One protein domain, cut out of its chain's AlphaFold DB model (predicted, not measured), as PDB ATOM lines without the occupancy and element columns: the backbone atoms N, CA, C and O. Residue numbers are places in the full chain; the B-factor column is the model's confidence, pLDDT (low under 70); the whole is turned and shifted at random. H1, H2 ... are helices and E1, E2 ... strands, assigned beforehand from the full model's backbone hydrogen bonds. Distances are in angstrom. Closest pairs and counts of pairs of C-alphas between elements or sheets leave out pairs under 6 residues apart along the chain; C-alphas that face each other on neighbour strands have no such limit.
ATOM      1  N   MET A  13       1.678  22.521  -6.524       92.38
ATOM      2  CA  MET A  13       0.293  22.610  -6.074       92.38
ATOM      3  C   MET A  13      -0.648  22.398  -7.261       92.38
ATOM      4  O   MET A  13      -0.444  22.974  -8.328       92.38
ATOM      5  N   LEU A  14      -1.675  21.571  -7.064       93.00
ATOM      6  CA  LEU A  14      -2.770  21.377  -8.008       93.00
ATOM      7  C   LEU A  14      -4.024  22.043  -7.445       93.00
ATOM      8  O   LEU A  14      -4.566  21.590  -6.439       93.00
ATOM      9  N   ASP A  15      -4.486  23.092  -8.109       92.06
ATOM     10  CA  ASP A  15      -5.772  23.718  -7.838       92.06
ATOM     11  C   ASP A  15      -6.841  23.089  -8.736       92.06
ATOM     12  O   ASP A  15      -6.656  22.967  -9.952       92.06
ATOM     13  N   VAL A  16      -7.966  22.703  -8.134       93.06
ATOM     14  CA  VAL A  16      -9.132  22.158  -8.836       93.06
ATOM     15  C   VAL A  16     -10.281  23.138  -8.683       93.06
ATOM     16  O   VAL A  16     -10.704  23.436  -7.566       93.06
ATOM     17  N   LEU A  17     -10.783  23.639  -9.805       92.75
ATOM     18  CA  LEU A  17     -11.957  24.496  -9.840       92.75
ATOM     19  C   LEU A  17     -13.113  23.731 -10.480       92.75
ATOM     20  O   LEU A  17     -13.043  23.366 -11.653       92.75
ATOM     21  N   ASP A  18     -14.166  23.515  -9.701       90.75
ATOM     22  CA  ASP A  18     -15.424  22.954 -10.185       90.75
ATOM     23  C   ASP A  18     -16.332  24.096 -10.673       90.75
ATOM     24  O   ASP A  18     -16.661  25.013  -9.918       90.75
ATOM     25  N   SER A  19     -16.642  24.101 -11.969       89.19
ATOM     26  CA  SER A  19     -17.407  25.155 -12.647       89.19
ATOM     27  C   SER A  19     -18.289  24.536 -13.744       89.19
ATOM     28  O   SER A  19     -18.797  23.438 -13.565       89.19
ATOM     29  N   GLU A  20     -18.470  25.181 -14.902       91.31
ATOM     30  CA  GLU A  20     -19.100  24.522 -16.066       91.31
ATOM     31  C   GLU A  20     -18.283  23.317 -16.566       91.31
ATOM     32  O   GLU A  20     -18.810  22.399 -17.189       91.31
ATOM     33  N   SER A  21     -16.984  23.319 -16.267       90.25
ATOM     34  CA  SER A  21     -16.082  22.182 -16.416       90.25
ATOM     35  C   SER A  21     -15.098  22.150 -15.248       90.25
ATOM     36  O   SER A  21     -14.858  23.173 -14.596       90.25
ATOM     37  N   ILE A  22     -14.523  20.974 -14.988       90.88
ATOM     38  CA  ILE A  22     -13.438  20.830 -14.016       90.88
ATOM     39  C   ILE A  22     -12.170  21.415 -14.636       90.88
ATOM     40  O   ILE A  22     -11.667  20.909 -15.640       90.88
ATOM     41  N   VAL A  23     -11.635  22.466 -14.018       91.25
ATOM     42  CA  VAL A  23     -10.372  23.089 -14.421       91.25
ATOM     43  C   VAL A  23      -9.280  22.690 -13.440       91.25
ATOM     44  O   VAL A  23      -9.405  22.895 -12.234       91.25
ATOM     45  N   LEU A  24      -8.187  22.153 -13.977       91.94
ATOM     46  CA  LEU A  24      -6.999  21.752 -13.231       91.94
ATOM     47  C   LEU A  24      -5.865  22.740 -13.511       91.94
ATOM     48  O   LEU A  24      -5.474  22.922 -14.662       91.94
ATOM     49  N   SER A  25      -5.333  23.382 -12.470       91.19
ATOM     50  CA  SER A  25      -4.233  24.347 -12.582       91.19
ATOM     51  C   SER A  25      -3.036  23.906 -11.746       91.19
ATOM     52  O   SER A  25      -3.165  23.679 -10.548       91.19
ATOM     53  N   LEU A  26      -1.864  23.793 -12.376       91.88
ATOM     54  CA  LEU A  26      -0.613  23.475 -11.687       91.88
ATOM     55  C   LEU A  26       0.169  24.755 -11.397       91.88
ATOM     56  O   LEU A  26       0.635  25.426 -12.316       91.88
ATOM     57  N   ASN A  27       0.353  25.043 -10.114       92.25
ATOM     58  CA  ASN A  27       1.216  26.099  -9.608       92.25
ATOM     59  C   ASN A  27       2.490  25.467  -9.049       92.25
ATOM     60  O   ASN A  27       2.433  24.505  -8.290       92.25
ATOM     61  N   TYR A  28       3.651  25.981  -9.433       93.00
ATOM     62  CA  TYR A  28       4.930  25.364  -9.092       93.00
ATOM     63  C   TYR A  28       6.010  26.416  -8.917       93.00
ATOM     64  O   TYR A  28       5.938  27.505  -9.496       93.00
ATOM     65  N   ARG A  29       7.036  26.082  -8.137       93.69
ATOM     66  CA  ARG A  29       8.211  26.942  -8.050       93.69
ATOM     67  C   ARG A  29       9.129  26.722  -9.249       93.69
ATOM     68  O   ARG A  29       9.529  25.599  -9.553       93.69
ATOM     69  N   THR A  30       9.477  27.812  -9.922       91.44
ATOM     70  CA  THR A  30      10.295  27.798 -11.143       91.44
ATOM     71  C   THR A  30      11.784  27.562 -10.886       91.44
ATOM     72  O   THR A  30      12.519  27.278 -11.826       91.44
ATOM     73  N   ASP A  31      12.233  27.649  -9.632       93.19
ATOM     74  CA  ASP A  31      13.585  27.264  -9.213       93.19
ATOM     75  C   ASP A  31      13.758  25.739  -9.102       93.19
ATOM     76  O   ASP A  31      14.876  25.246  -9.237       93.19
ATOM     77  N   LEU A  32      12.665  24.993  -8.897       93.62
ATOM     78  CA  LEU A  32      12.663  23.528  -8.803       93.62
ATOM     79  C   LEU A  32      12.178  22.843 -10.086       93.62
ATOM     80  O   LEU A  32      12.665  21.767 -10.432       93.62
ATOM     81  N   TYR A  33      11.227  23.454 -10.798       93.38
ATOM     82  CA  TYR A  33      10.609  22.850 -11.976       93.38
ATOM     83  C   TYR A  33      10.627  23.782 -13.184       93.38
ATOM     84  O   TYR A  33      10.259  24.954 -13.110       93.38
ATOM     85  N   SER A  34      10.981  23.222 -14.341       93.88
ATOM     86  CA  SER A  34      10.791  23.888 -15.626       93.88
ATOM     87  C   SER A  34       9.347  23.742 -16.110       93.88
ATOM     88  O   SER A  34       8.652  22.766 -15.807       93.88
ATOM     89  N   SER A  35       8.918  24.668 -16.965       92.19
ATOM     90  CA  SER A  35       7.626  24.582 -17.652       92.19
ATOM     91  C   SER A  35       7.468  23.291 -18.460       92.19
ATOM     92  O   SER A  35       6.388  22.704 -18.478       92.19
ATOM     93  N   SER A  36       8.546  22.797 -19.077       93.69
ATOM     94  CA  SER A  36       8.542  21.530 -19.816       93.69
ATOM     95  C   SER A  36       8.332  20.316 -18.906       93.69
ATOM     96  O   SER A  36       7.595  19.403 -19.276       93.69
ATOM     97  N   SER A  37       8.918  20.309 -17.707       93.06
ATOM     98  CA  SER A  37       8.697  19.256 -16.711       93.06
ATOM     99  C   SER A  37       7.244  19.234 -16.238       93.06
ATOM    100  O   SER A  37       6.630  18.170 -16.195       93.06
ATOM    101  N   ILE A  38       6.662  20.403 -15.968       94.50
ATOM    102  CA  ILE A  38       5.264  20.522 -15.536       94.50
ATOM    103  C   ILE A  38       4.288  20.156 -16.656       94.50
ATOM    104  O   ILE A  38       3.284  19.502 -16.391       94.50
ATOM    105  N   ALA A  39       4.606  20.476 -17.913       92.06
ATOM    106  CA  ALA A  39       3.819  20.030 -19.062       92.06
ATOM    107  C   ALA A  39       3.837  18.497 -19.234       92.06
ATOM    108  O   ALA A  39       2.834  17.899 -19.615       92.06
ATOM    109  N   ARG A  40       4.961  17.827 -18.931       93.00
ATOM    110  CA  ARG A  40       5.002  16.352 -18.899       93.00
ATOM    111  C   ARG A  40       4.164  15.810 -17.742       93.00
ATOM    112  O   ARG A  40       3.401  14.872 -17.948       93.00
ATOM    113  N   PHE A  41       4.258  16.430 -16.566       92.38
ATOM    114  CA  PHE A  41       3.479  16.051 -15.388       92.38
ATOM    115  C   PHE A  41       1.967  16.188 -15.614       92.38
ATOM    116  O   PHE A  41       1.220  15.266 -15.293       92.38
ATOM    117  N   SER A  42       1.505  17.285 -16.225       92.81
ATOM    118  CA  SER A  42       0.089  17.454 -16.576       92.81
ATOM    119  C   SER A  42      -0.381  16.398 -17.580       92.81
ATOM    120  O   SER A  42      -1.469  15.850 -17.429       92.81
ATOM    121  N   GLY A  43       0.465  16.034 -18.549       93.00
ATOM    122  CA  GLY A  43       0.202  14.920 -19.460       93.00
ATOM    123  C   GLY A  43       0.049  13.575 -18.740       93.00
ATOM    124  O   GLY A  43      -0.845  12.798 -19.075       93.00
ATOM    125  N   TYR A  44       0.879  13.302 -17.730       93.12
ATOM    126  CA  TYR A  44       0.759  12.095 -16.903       93.12
ATOM    127  C   TYR A  44      -0.534  12.090 -16.090       93.12
ATOM    128  O   TYR A  44      -1.223  11.073 -16.052       93.12
ATOM    129  N   LEU A  45      -0.898  13.227 -15.492       93.25
ATOM    130  CA  LEU A  45      -2.138  13.360 -14.733       93.25
ATOM    131  C   LEU A  45      -3.369  13.098 -15.610       93.25
ATOM    132  O   LEU A  45      -4.234  12.321 -15.216       93.25
ATOM    133  N   ASN A  46      -3.408  13.664 -16.820       92.50
ATOM    134  CA  ASN A  46      -4.498  13.419 -17.768       92.50
ATOM    135  C   ASN A  46      -4.631  11.929 -18.107       92.50
ATOM    136  O   ASN A  46      -5.724  11.386 -18.029       92.50
ATOM    137  N   LYS A  47      -3.522  11.224 -18.365       92.19
ATOM    138  CA  LYS A  47      -3.551   9.774 -18.630       92.19
ATOM    139  C   LYS A  47      -4.099   8.947 -17.471       92.19
ATOM    140  O   LYS A  47      -4.754   7.928 -17.702       92.19
ATOM    141  N   ILE A  48      -3.790   9.345 -16.236       92.94
ATOM    142  CA  ILE A  48      -4.332   8.691 -15.040       92.94
ATOM    143  C   ILE A  48      -5.841   8.911 -14.988       92.94
ATOM    144  O   ILE A  48      -6.578   7.941 -14.832       92.94
ATOM    145  N   ILE A  49      -6.292  10.157 -15.166       93.44
ATOM    146  CA  ILE A  49      -7.717  10.508 -15.183       93.44
ATOM    147  C   ILE A  49      -8.443   9.706 -16.268       93.44
ATOM    148  O   ILE A  49      -9.397   9.001 -15.955       93.44
ATOM    149  N   ASP A  50      -7.939   9.718 -17.501       93.38
ATOM    150  CA  ASP A  50      -8.527   8.988 -18.628       93.38
ATOM    151  C   ASP A  50      -8.595   7.477 -18.356       93.38
ATOM    152  O   ASP A  50      -9.626   6.852 -18.583       93.38
ATOM    153  N   SER A  51      -7.530   6.883 -17.802       94.06
ATOM    154  CA  SER A  51      -7.501   5.445 -17.488       94.06
ATOM    155  C   SER A  51      -8.501   5.053 -16.399       94.06
ATOM    156  O   SER A  51      -9.095   3.981 -16.477       94.06
ATOM    157  N   VAL A  52      -8.674   5.899 -15.379       93.75
ATOM    158  CA  VAL A  52      -9.635   5.665 -14.289       93.75
ATOM    159  C   VAL A  52     -11.073   5.852 -14.778       93.75
ATOM    160  O   VAL A  52     -11.970   5.135 -14.333       93.75
ATOM    161  N   LEU A  53     -11.304   6.798 -15.694       93.94
ATOM    162  CA  LEU A  53     -12.613   7.018 -16.309       93.94
ATOM    163  C   LEU A  53     -13.006   5.880 -17.262       93.94
ATOM    164  O   LEU A  53     -14.174   5.496 -17.270       93.94
ATOM    165  N   ASP A  54     -12.049   5.330 -18.015       95.50
ATOM    166  CA  ASP A  54     -12.256   4.200 -18.931       95.50
ATOM    167  C   ASP A  54     -12.558   2.893 -18.182       95.50
ATOM    168  O   ASP A  54     -13.516   2.188 -18.499       95.50
ATOM    169  N   ASN A  55     -11.786   2.585 -17.132       95.00
ATOM    170  CA  ASN A  55     -12.010   1.401 -16.310       95.00
ATOM    171  C   ASN A  55     -11.710   1.660 -14.827       95.00
ATOM    172  O   ASN A  55     -10.560   1.639 -14.386       95.00
ATOM    173  N   LYS A  56     -12.776   1.794 -14.034       91.75
ATOM    174  CA  LYS A  56     -12.707   2.056 -12.588       91.75
ATOM    175  C   LYS A  56     -12.104   0.913 -11.764       91.75
ATOM    176  O   LYS A  56     -11.682   1.155 -10.639       91.75
ATOM    177  N   GLU A  57     -12.070  -0.313 -12.288       94.56
ATOM    178  CA  GLU A  57     -11.475  -1.473 -11.605       94.56
ATOM    179  C   GLU A  57      -9.991  -1.667 -11.943       94.56
ATOM    180  O   GLU A  57      -9.312  -2.502 -11.339       94.56
ATOM    181  N   LYS A  58      -9.461  -0.895 -12.901       92.56
ATOM    182  CA  LYS A  58      -8.052  -0.959 -13.279       92.56
ATOM    183  C   LYS A  58      -7.176  -0.573 -12.088       92.56
ATOM    184  O   LYS A  58      -7.348   0.485 -11.484       92.56
ATOM    185  N   GLN A  59      -6.207  -1.424 -11.753       93.31
ATOM    186  CA  GLN A  59      -5.303  -1.142 -10.641       93.31
ATOM    187  C   GLN A  59      -4.343  -0.013 -11.023       93.31
ATOM    188  O   GLN A  59      -3.864   0.057 -12.154       93.31
ATOM    189  N   LEU A  60      -4.002   0.845 -10.057       89.38
ATOM    190  CA  LEU A  60      -3.127   2.002 -10.290       89.38
ATOM    191  C   LEU A  60      -1.766   1.620 -10.890       89.38
ATOM    192  O   LEU A  60      -1.248   2.338 -11.740       89.38
ATOM    193  N   LYS A  61      -1.198   0.476 -10.487       91.44
ATOM    194  CA  LYS A  61       0.083  -0.026 -11.016       91.44
ATOM    195  C   LYS A  61       0.037  -0.403 -12.503       91.44
ATOM    196  O   LYS A  61       1.088  -0.493 -13.125       91.44
ATOM    197  N   ASP A  62      -1.157  -0.624 -13.052       91.81
ATOM    198  CA  ASP A  62      -1.365  -1.053 -14.437       91.81
ATOM    199  C   ASP A  62      -1.661   0.148 -15.362       91.81
ATOM    200  O   ASP A  62      -1.947  -0.020 -16.553       91.81
ATOM    201  N   ILE A  63      -1.628   1.376 -14.830       91.38
ATOM    202  CA  ILE A  63      -1.791   2.612 -15.599       91.38
ATOM    203  C   ILE A  63      -0.436   3.021 -16.190       91.38
ATOM    204  O   ILE A  63       0.472   3.438 -15.472       91.38
TER     205      ILE A  63
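What this domain is: This is residues 13 to 63 of the 75 residues of the protein "Condensation domain-containing protein" of Tenacibaculum sp. MAR_2010_89 (UniProt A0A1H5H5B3). What shape do these atoms make? They make an open V: one arm is the two-stranded hairpin E1 and E2, the other is the single long helix H1, and the closed end is the turn from E2 into H1. At the far end of H1 the last residues, 55 to 63, fold back toward the helix. What are the parts and the size? The printed part has 51 residues, with two named strands and one named helix in the order E1, E2, H1, the sheet E1 - E2 being antiparallel and the class mixed, helices and strands. The whole is loose, with a radius of gyration of the C-alphas of 13.1 A, and flat, spanning 38 by 29 by 13 A.

How they stand to each other: How do the first two elements pair? E1, residues 13 to 18, and E2, residues 22 to 28, are a hairpin, antiparallel at 162 degrees between directions. N 15 and O 25 are 2.8 A apart and N 23 and O 17 are 2.9 A apart, both within hydrogen-bond range. Where does the helix come nearest? The closest C-alphas of E2 and H1, residues 35 to 54, are those of Leu 26 and Ile 38, 7.6 A apart. E1 and H1 are apart. Is the helix's backbone complete? In H1 every O i to N i+4 pair is within hydrogen-bond range.

Where its parts are: Where does the first strand begin? C-alpha 13 of E1 is at (0.293, 22.610, -6.074). How long are the others? E2 measures 19.5 A and H1 28.5 A from first to last C-alpha, H1 ending with C-alpha 54 at (-12.256, 4.200, -18.931).

The domain as a whole: How far does it reach? The two C-alphas farthest apart, those of Asp 31 and Glu 57, are 38.2 A apart. Residues 31 to 37, of which 35 to 37 belong to H1, and residues 53 to 58 stand free. Are there cuts or weak places? The printed part has no cut, the link E1 to E2 is tight and E2 to H1 short, and no printed residue is under 70 in pLDDT.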